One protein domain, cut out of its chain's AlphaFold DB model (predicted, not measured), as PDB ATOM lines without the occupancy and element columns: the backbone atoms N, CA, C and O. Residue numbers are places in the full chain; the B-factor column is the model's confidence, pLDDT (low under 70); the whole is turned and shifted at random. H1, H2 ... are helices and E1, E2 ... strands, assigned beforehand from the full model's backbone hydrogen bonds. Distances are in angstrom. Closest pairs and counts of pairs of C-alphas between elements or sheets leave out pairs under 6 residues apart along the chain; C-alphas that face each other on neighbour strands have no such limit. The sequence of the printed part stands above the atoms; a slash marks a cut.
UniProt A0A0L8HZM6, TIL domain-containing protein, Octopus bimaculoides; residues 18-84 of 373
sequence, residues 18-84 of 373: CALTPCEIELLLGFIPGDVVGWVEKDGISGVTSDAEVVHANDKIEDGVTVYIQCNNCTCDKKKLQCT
ATOM      1  N   CYS A  18     -46.584   6.182  -1.150       86.38
ATOM      2  CA  CYS A  18     -47.552   6.929  -0.358       86.38
ATOM      3  C   CYS A  18     -47.263   8.424  -0.493       86.38
ATOM      4  O   CYS A  18     -46.099   8.821  -0.548       86.38
ATOM      5  N   ALA A  19     -48.302   9.251  -0.544       84.50
ATOM      6  CA  ALA A  19     -48.152  10.691  -0.376       84.50
ATOM      7  C   ALA A  19     -48.351  11.042   1.106       84.50
ATOM      8  O   ALA A  19     -49.140  10.403   1.795       84.50
ATOM      9  N   LEU A  20     -47.608  12.030   1.602       82.69
ATOM     10  CA  LEU A  20     -47.811  12.617   2.929       82.69
ATOM     11  C   LEU A  20     -48.542  13.953   2.799       82.69
ATOM     12  O   LEU A  20     -47.986  15.011   3.100       82.69
ATOM     13  N   THR A  21     -49.770  13.932   2.278       84.75
ATOM     14  CA  THR A  21     -50.541  15.175   2.146       84.75
ATOM     15  C   THR A  21     -51.024  15.672   3.516       84.75
ATOM     16  O   THR A  21     -51.321  14.855   4.394       84.75
ATOM     17  N   PRO A  22     -51.158  16.999   3.723       80.19
ATOM     18  CA  PRO A  22     -51.726  17.544   4.956       80.19
ATOM     19  C   PRO A  22     -53.103  16.961   5.306       80.19
ATOM     20  O   PRO A  22     -53.353  16.652   6.465       80.19
ATOM     21  N   CYS A  23     -53.945  16.729   4.294       80.62
ATOM     22  CA  CYS A  23     -55.270  16.119   4.425       80.62
ATOM     23  C   CYS A  23     -55.198  14.654   4.900       80.62
ATOM     24  O   CYS A  23     -55.911  14.266   5.823       80.62
ATOM     25  N   GLU A  24     -54.307  13.834   4.326       82.00
ATOM     26  CA  GLU A  24     -54.117  12.444   4.775       82.00
ATOM     27  C   GLU A  24     -53.603  12.374   6.215       82.00
ATOM     28  O   GLU A  24     -54.061  11.535   6.988       82.00
ATOM     29  N   ILE A  25     -52.685  13.263   6.593       78.19
ATOM     30  CA  ILE A  25     -52.145  13.327   7.956       78.19
ATOM     31  C   ILE A  25     -53.221  13.799   8.944       78.19
ATOM     32  O   ILE A  25     -53.349  13.214  10.020       78.19
ATOM     33  N   GLU A  26     -54.046  14.778   8.565       78.25
ATOM     34  CA  GLU A  26     -55.176  15.238   9.378       78.25
ATOM     35  C   GLU A  26     -56.204  14.126   9.602       78.25
ATOM     36  O   GLU A  26     -56.633  13.908  10.735       78.25
ATOM     37  N   LEU A  27     -56.536  13.355   8.565       78.25
ATOM     38  CA  LEU A  27     -57.468  12.228   8.667       78.25
ATOM     39  C   LEU A  27     -56.908  11.047   9.475       78.25
ATOM     40  O   LEU A  27     -57.665  10.386  10.185       78.25
ATOM     41  N   LEU A  28     -55.608  10.757   9.362       77.00
ATOM     42  CA  LEU A  28     -54.980   9.601  10.015       77.00
ATOM     43  C   LEU A  28     -54.566   9.873  11.464       77.00
ATOM     44  O   LEU A  28     -54.663   8.981  12.303       77.00
ATOM     45  N   LEU A  29     -54.074  11.079  11.749       72.81
ATOM     46  CA  LEU A  29     -53.446  11.433  13.026       72.81
ATOM     47  C   LEU A  29     -54.147  12.598  13.742       72.81
ATOM     48  O   LEU A  29     -53.768  12.950  14.860       72.81
ATOM     49  N   GLY A  30     -55.181  13.190  13.137       67.50
ATOM     50  CA  GLY A  30     -56.039  14.186  13.780       67.50
ATOM     51  C   GLY A  30     -55.431  15.585  13.898       67.50
ATOM     52  O   GLY A  30     -55.868  16.343  14.766       67.50
ATOM     53  N   PHE A  31     -54.424  15.922  13.078       66.75
ATOM     54  CA  PHE A  31     -53.796  17.249  13.053       66.75
ATOM     55  C   PHE A  31     -53.365  17.708  11.667       66.75
ATOM     56  O   PHE A  31     -52.993  16.897  10.825       66.75
ATOM     57  N   ILE A  32     -53.325  19.026  11.480       70.31
ATOM     58  CA  ILE A  32     -52.777  19.651  10.278       70.31
ATOM     59  C   ILE A  32     -51.254  19.767  10.458       70.31
ATOM     60  O   ILE A  32     -50.804  20.471  11.370       70.31
ATOM     61  N   PRO A  33     -50.433  19.076   9.650       67.56
ATOM     62  CA  PRO A  33     -48.984  19.182   9.751       67.56
ATOM     63  C   PRO A  33     -48.478  20.522   9.205       67.56
ATOM     64  O   PRO A  33     -49.042  21.076   8.263       67.56
ATOM     65  N   GLY A  34     -47.373  21.016   9.768       69.12
ATOM     66  CA  GLY A  34     -46.582  22.080   9.142       69.12
ATOM     67  C   GLY A  34     -45.693  21.550   8.008       69.12
ATOM     68  O   GLY A  34     -45.743  20.367   7.674       69.12
ATOM     69  N   ASP A  35     -44.822  22.406   7.464       75.88
ATOM     70  CA  ASP A  35     -43.931  22.056   6.341       75.88
ATOM     71  C   ASP A  35     -43.036  20.842   6.618       75.88
ATOM     72  O   ASP A  35     -42.732  20.077   5.706       75.88
ATOM     73  N   VAL A  36     -42.606  20.662   7.868       81.38
ATOM     74  CA  VAL A  36     -41.853  19.487   8.325       81.38
ATOM     75  C   VAL A  36     -42.803  18.547   9.055       81.38
ATOM     76  O   VAL A  36     -43.292  18.857  10.145       81.38
ATOM     77  N   VAL A  37     -43.017  17.372   8.476       81.81
ATOM     78  CA  VAL A  37     -43.960  16.365   8.971       81.81
ATOM     79  C   VAL A  37     -43.287  15.430   9.974       81.81
ATOM     80  O   VAL A  37     -43.837  15.154  11.043       81.81
ATOM     81  N   GLY A  38     -42.083  14.955   9.663       87.19
ATOM     82  CA  GLY A  38     -41.447  13.875  10.413       87.19
ATOM     83  C   GLY A  38     -40.032  13.578   9.943       87.19
ATOM     84  O   GLY A  38     -39.377  14.442   9.361       87.19
ATOM     85  N   TRP A  39     -39.566  12.360  10.205       91.19
ATOM     86  CA  TRP A  39     -38.273  11.882   9.716       91.19
ATOM     87  C   TRP A  39     -38.284  10.387   9.389       91.19
ATOM     88  O   TRP A  39     -39.204   9.661   9.766       91.19
ATOM     89  N   VAL A  40     -37.249   9.932   8.688       92.44
ATOM     90  CA  VAL A  40     -36.944   8.519   8.416       92.44
ATOM     91  C   VAL A  40     -35.557   8.186   8.956       92.44
ATOM     92  O   VAL A  40     -34.669   9.021   8.885       92.44
ATOM     93  N   GLU A  41     -35.348   6.974   9.458       89.56
ATOM     94  CA  GLU A  41     -34.035   6.525   9.956       89.56
ATOM     95  C   GLU A  41     -33.310   5.771   8.828       89.56
ATOM     96  O   GLU A  41     -33.530   4.573   8.628       89.56
ATOM     97  N   LYS A  42     -32.498   6.472   8.024       84.94
ATOM     98  CA  LYS A  42     -31.812   5.882   6.854       84.94
ATOM     99  C   LYS A  42     -30.480   5.244   7.224       84.94
ATOM    100  O   LYS A  42     -30.065   4.281   6.580       84.94
ATOM    101  N   ASP A  43     -29.803   5.791   8.223       83.31
ATOM    102  CA  ASP A  43     -28.503   5.320   8.705       83.31
ATOM    103  C   ASP A  43     -28.609   4.247   9.809       83.31
ATOM    104  O   ASP A  43     -27.596   3.696  10.243       83.31
ATOM    105  N   GLY A  44     -29.834   3.922  10.239       82.31
ATOM    106  CA  GLY A  44     -30.113   2.980  11.323       82.31
ATOM    107  C   GLY A  44     -29.827   3.535  12.724       82.31
ATOM    108  O   GLY A  44     -29.881   2.776  13.695       82.31
ATOM    109  N   ILE A  45     -29.516   4.828  12.845       80.88
ATOM    110  CA  ILE A  45     -29.388   5.553  14.107       80.88
ATOM    111  C   ILE A  45     -30.742   6.186  14.420       80.88
ATOM    112  O   ILE A  45     -31.434   6.684  13.539       80.88
ATOM    113  N   SER A  46     -31.144   6.152  15.691       81.06
ATOM    114  CA  SER A  46     -32.442   6.706  16.059       81.06
ATOM    115  C   SER A  46     -32.418   8.231  16.134       81.06
ATOM    116  O   SER A  46     -31.548   8.815  16.787       81.06
ATOM    117  N   GLY A  47     -33.414   8.861  15.507       79.62
ATOM    118  CA  GLY A  47     -33.557  10.316  15.411       79.62
ATOM    119  C   GLY A  47     -33.196  10.872  14.031       79.62
ATOM    120  O   GLY A  47     -33.152  10.135  13.058       79.62
ATOM    121  N   VAL A  48     -32.996  12.193  13.956       84.31
ATOM    122  CA  VAL A  48     -32.547  12.890  12.739       84.31
ATOM    123  C   VAL A  48     -31.051  13.138  12.859       84.31
ATOM    124  O   VAL A  48     -30.629  13.923  13.712       84.31
ATOM    125  N   THR A  49     -30.253  12.495  12.016       84.56
ATOM    126  CA  THR A  49     -28.793  12.674  11.994       84.56
ATOM    127  C   THR A  49     -28.326  13.544  10.827       84.56
ATOM    128  O   THR A  49     -27.202  14.052  10.845       84.56
ATOM    129  N   SER A  50     -29.188  13.773   9.829       87.94
ATOM    130  CA  SER A  50     -28.912  14.651   8.688       87.94
ATOM    131  C   SER A  50     -30.183  15.245   8.072       87.94
ATOM    132  O   SER A  50     -31.270  14.682   8.186       87.94
ATOM    133  N   ASP A  51     -30.041  16.344   7.326       86.12
ATOM    134  CA  ASP A  51     -31.159  16.971   6.602       86.12
ATOM    135  C   ASP A  51     -31.821  16.026   5.576       86.12
ATOM    136  O   ASP A  51     -32.981  16.205   5.219       86.12
ATOM    137  N   ALA A  52     -31.114  14.984   5.120       84.50
ATOM    138  CA  ALA A  52     -31.629  13.997   4.167       84.50
ATOM    139  C   ALA A  52     -32.647  13.006   4.773       84.50
ATOM    140  O   ALA A  52     -33.227  12.190   4.042       84.50
ATOM    141  N   GLU A  53     -32.828  13.045   6.092       88.56
ATOM    142  CA  GLU A  53     -33.787  12.239   6.851       88.56
ATOM    143  C   GLU A  53     -35.066  12.999   7.192       88.56
ATOM    144  O   GLU A  53     -36.047  12.384   7.605       88.56
ATOM    145  N   VAL A  54     -35.079  14.320   6.997       87.88
ATOM    146  CA  VAL A  54     -36.247  15.162   7.251       87.88
ATOM    147  C   VAL A  54     -37.301  14.908   6.178       87.88
ATOM    148  O   VAL A  54     -37.008  14.916   4.984       87.88
ATOM    149  N   VAL A  55     -38.540  14.681   6.615       89.81
ATOM    150  CA  VAL A  55     -39.692  14.458   5.739       89.81
ATOM    151  C   VAL A  55     -40.611  15.668   5.790       89.81
ATOM    152  O   VAL A  55     -41.049  16.093   6.865       89.81
ATOM    153  N   HIS A  56     -40.929  16.195   4.615       88.44
ATOM    154  CA  HIS A  56     -41.761  17.367   4.413       88.44
ATOM    155  C   HIS A  56     -43.180  17.008   3.957       88.44
ATOM    156  O   HIS A  56     -43.469  15.898   3.505       88.44
ATOM    157  N   ALA A  57     -44.095  17.968   4.084       83.38
ATOM    158  CA  ALA A  57     -45.454  17.816   3.583       83.38
ATOM    159  C   ALA A  57     -45.453  17.620   2.057       83.38
ATOM    160  O   ALA A  57     -44.760  18.325   1.325       83.38
ATOM    161  N   ASN A  58     -46.286  16.693   1.580       85.44
ATOM    162  CA  ASN A  58     -46.392  16.247   0.184       85.44
ATOM    163  C   ASN A  58     -45.205  15.431  -0.354       85.44
ATOM    164  O   ASN A  58     -45.186  15.113  -1.550       85.44
ATOM    165  N   ASP A  59     -44.258  15.033   0.497       89.75
ATOM    166  CA  ASP A  59     -43.228  14.075   0.102       89.75
ATOM    167  C   ASP A  59     -43.838  12.718  -0.274       89.75
ATOM    168  O   ASP A  59     -44.908  12.312   0.198       89.75
ATOM    169  N   LYS A  60     -43.130  12.009  -1.159       89.88
ATOM    170  CA  LYS A  60     -43.480  10.656  -1.595       89.88
ATOM    171  C   LYS A  60     -42.635   9.644  -0.840       89.88
ATOM    172  O   LYS A  60     -41.410   9.696  -0.899       89.88
ATOM    173  N   ILE A  61     -43.302   8.709  -0.179       90.25
ATOM    174  CA  ILE A  61     -42.686   7.680   0.652       90.25
ATOM    175  C   ILE A  61     -42.749   6.348  -0.082       90.25
ATOM    176  O   ILE A  61     -43.821   5.932  -0.522       90.25
ATOM    177  N   GLU A  62     -41.599   5.698  -0.235       90.06
ATOM    178  CA  GLU A  62     -41.506   4.380  -0.862       90.06
ATOM    179  C   GLU A  62     -42.174   3.296  -0.009       90.06
ATOM    180  O   GLU A  62     -42.226   3.382   1.219       90.06
ATOM    181  N   ASP A  63     -42.689   2.265  -0.676       89.81
ATOM    182  CA  ASP A  63     -43.286   1.100  -0.026       89.81
ATOM    183  C   ASP A  63     -42.323   0.456   0.986       89.81
ATOM    184  O   ASP A  63     -41.144   0.248   0.702       89.81
ATOM    185  N   GLY A  64     -42.822   0.151   2.181       87.50
ATOM    186  CA  GLY A  64     -42.054  -0.398   3.298       87.50
ATOM    187  C   GLY A  64     -41.296   0.634   4.141       87.50
ATOM    188  O   GLY A  64     -40.850   0.297   5.240       87.50
ATOM    189  N   VAL A  65     -41.172   1.892   3.698       90.88
ATOM    190  CA  VAL A  65     -40.509   2.943   4.486       90.88
ATOM    191  C   VAL A  65     -41.402   3.373   5.646       90.88
ATOM    192  O   VAL A  65     -42.600   3.613   5.481       90.88
ATOM    193  N   THR A  66     -40.800   3.485   6.831       92.38
ATOM    194  CA  THR A  66     -41.465   3.965   8.044       92.38
ATOM    195  C   THR A  66     -41.057   5.401   8.330       92.38
ATOM    196  O   THR A  66     -39.880   5.685   8.530       92.38
ATOM    197  N   VAL A  67     -42.045   6.291   8.358       92.62
ATOM    198  CA  VAL A  67     -41.888   7.697   8.728       92.62
ATOM    199  C   VAL A  67     -42.323   7.875  10.172       92.62
ATOM    200  O   VAL A  67     -43.428   7.491  10.557       92.62
ATOM    201  N   TYR A  68     -41.463   8.479  10.974       89.94
ATOM    202  CA  TYR A  68     -41.762   8.840  12.347       89.94
ATOM    203  C   TYR A  68     -42.412  10.221  12.366       89.94
ATOM    204  O   TYR A  68     -41.794  11.231  12.026       89.94
ATOM    205  N   ILE A  69     -43.692  10.251  12.733       85.31
ATOM    206  CA  ILE A  69     -44.525  11.449  12.793       85.31
ATOM    207  C   ILE A  69     -44.961  11.623  14.244       85.31
ATOM    208  O   ILE A  69     -45.819  10.902  14.752       85.31
ATOM    209  N   GLN A  70     -44.356  12.596  14.926       78.38
ATOM    210  CA  GLN A  70     -44.542  12.804  16.365       78.38
ATOM    211  C   GLN A  70     -44.162  11.543  17.173       78.38
ATOM    212  O   GLN A  70     -43.019  11.103  17.115       78.38
ATOM    213  N   CYS A  71     -45.102  10.967  17.928       78.81
ATOM    214  CA  CYS A  71     -44.940   9.712  18.665       78.81
ATOM    215  C   CYS A  71     -45.440   8.477  17.890       78.81
ATOM    216  O   CYS A  71     -45.348   7.351  18.398       78.81
ATOM    217  N   ASN A  72     -45.966   8.688  16.681       82.19
ATOM    218  CA  ASN A  72     -46.463   7.648  15.797       82.19
ATOM    219  C   ASN A  72     -45.404   7.264  14.764       82.19
ATOM    220  O   ASN A  72     -44.593   8.073  14.322       82.19
ATOM    221  N   ASN A  73     -45.429   6.001  14.371       91.00
ATOM    222  CA  ASN A  73     -44.686   5.474  13.238       91.00
ATOM    223  C   ASN A  73     -45.680   5.091  12.140       91.00
ATOM    224  O   ASN A  73     -46.685   4.435  12.402       91.00
ATOM    225  N   CYS A  74     -45.415   5.559  10.927       90.62
ATOM    226  CA  CYS A  74     -46.278   5.424   9.767       90.62
ATOM    227  C   CYS A  74     -45.524   4.697   8.663       90.62
ATOM    228  O   CYS A  74     -44.655   5.277   8.015       90.62
ATOM    229  N   THR A  75     -45.849   3.427   8.451       93.00
ATOM    230  CA  THR A  75     -45.237   2.613   7.400       93.00
ATOM    231  C   THR A  75     -46.073   2.702   6.131       93.00
ATOM    232  O   THR A  75     -47.289   2.507   6.172       93.00
ATOM    233  N   CYS A  76     -45.443   3.003   4.997       91.75
ATOM    234  CA  CYS A  76     -46.121   2.928   3.708       91.75
ATOM    235  C   CYS A  76     -46.318   1.456   3.309       91.75
ATOM    236  O   CYS A  76     -45.340   0.729   3.174       91.75
ATOM    237  N   ASP A  77     -47.563   1.017   3.122       90.12
ATOM    238  CA  ASP A  77     -47.906  -0.299   2.563       90.12
ATOM    239  C   ASP A  77     -48.916  -0.109   1.426       90.12
ATOM    240  O   ASP A  77     -50.038   0.366   1.621       90.12
ATOM    241  N   LYS A  78     -48.508  -0.445   0.201       86.31
ATOM    242  CA  LYS A  78     -49.326  -0.439  -1.021       86.31
ATOM    243  C   LYS A  78     -50.093   0.872  -1.223       86.31
ATOM    244  O   LYS A  78     -51.293   0.863  -1.508       86.31
ATOM    245  N   LYS A  79     -49.378   2.002  -1.137       85.38
ATOM    246  CA  LYS A  79     -49.898   3.385  -1.266       85.38
ATOM    247  C   LYS A  79     -50.780   3.870  -0.108       85.38
ATOM    248  O   LYS A  79     -51.407   4.917  -0.241       85.38
ATOM    249  N   LYS A  80     -50.854   3.144   1.008       85.88
ATOM    250  CA  LYS A  80     -51.547   3.598   2.219       85.88
ATOM    251  C   LYS A  80     -50.568   3.709   3.377       85.88
ATOM    252  O   LYS A  80     -49.817   2.777   3.645       85.88
ATOM    253  N   LEU A  81     -50.628   4.823   4.096       88.19
ATOM    254  CA  LEU A  81     -49.899   4.980   5.350       88.19
ATOM    255  C   LEU A  81     -50.607   4.183   6.447       88.19
ATOM    256  O   LEU A  81     -51.761   4.447   6.782       88.19
ATOM    257  N   GLN A  82     -49.913   3.183   6.984       90.00
ATOM    258  CA  GLN A  82     -50.316   2.440   8.170       90.00
ATOM    259  C   GLN A  82     -49.608   3.052   9.372       90.00
ATOM    260  O   GLN A  82     -48.426   2.802   9.605       90.00
ATOM    261  N   CYS A  83     -50.328   3.893  10.107       87.88
ATOM    262  CA  CYS A  83     -49.803   4.571  11.280       87.88
ATOM    263  C   CYS A  83     -50.191   3.854  12.569       87.88
ATOM    264  O   CYS A  83     -51.309   3.353  12.710       87.88
ATOM    265  N   THR A  84     -49.301   3.879  13.560       86.94
ATOM    266  CA  THR A  84     -49.766   3.747  14.942       86.94
ATOM    267  C   THR A  84     -50.684   4.914  15.300       86.94
ATOM    268  O   THR A  84     -50.569   6.012  14.762       86.94
TER     269      THR A  84
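What this domain is: This is residues 18 to 84 of the 373 residues of the protein "TIL domain-containing protein" of Octopus bimaculoides (UniProt A0A0L8HZM6). A small antiparallel sheet, E4 E5 E6, has the single helix H1 packed near its E6 side, while a second small hairpin, E1 and E2, comes close to it at E4, chiefly through E1. The long loop of residues 40 to 53 and H1 lie at the two ends of the longest axis, and the short strand E3 pairs with residues 18 to 19. The printed part has 67 residues, with one named helix and six named strands in the order H1 E1 E2 E3 E4 E5 E6; the class is mixed, helices and strands, and under half of the residues, 32, are in named elements. The whole is compact and rounded, with a radius of gyration of the C-alphas of 10.9 A and spans of 29 by 25 by 19 A.

Where its parts are: In the larger sheet, E4 covers residues 66 to 69 and E6 residues 80 to 83, its last C-alpha at (-49.803, 4.571, 11.280). E5, residues 72 to 77, is the longest strand, 15.5 A from first to last C-alpha, beginning at (-46.463, 7.648, 15.797). H1 is residues 22 to 29, 10.3 A long, and its first C-alpha is at (-51.726, 17.544, 4.956). E1 is residues 36 to 39, E2 residues 54 to 56 and E3 residues 60 to 62.

How they stand to each other: E4, E5 and E6 form a meander, each strand the antiparallel neighbour of the one before, with E4 and E6 as edge strands. The hairpin E4 and E5 has N 67 and O 74 within hydrogen-bond range at 2.8 A; the hairpin E5 and E6 has N 82 and O 75 at 2.8 A. H1 is on this sheet at a height of 8.9 A but over none of its strands, only just, since 2 of its C-alphas fall on E5. Its closest C-alphas to E6 are those of Leu 28 and Cys 83, 7.3 A apart. In H1 every O i to N i+4 pair is within hydrogen-bond range. The hairpin E1 and E2 is antiparallel, with N 37 and O 55 at 2.8 A. The closest C-alphas of E1 and E4 are those of Gly 38 and Ile 69, 4.6 A apart. E3 pairs with no named strand; residues 18 to 19 pair antiparallel with its residues 60 to 61. E3 and E4 are apart, only just, at 8.1 A.

The domain as a whole: The two C-alphas farthest apart, those of Leu 27 and Asp 43, are 29.8 A from each other. The printed part has no cut. The link from E1 to E2, 14 residues, is long; that from H1 to E1 is short, and the other four are tight. The mean pLDDT of the printed part is 84.2, and residues 30 to 31 and 33 to 34 are under 70.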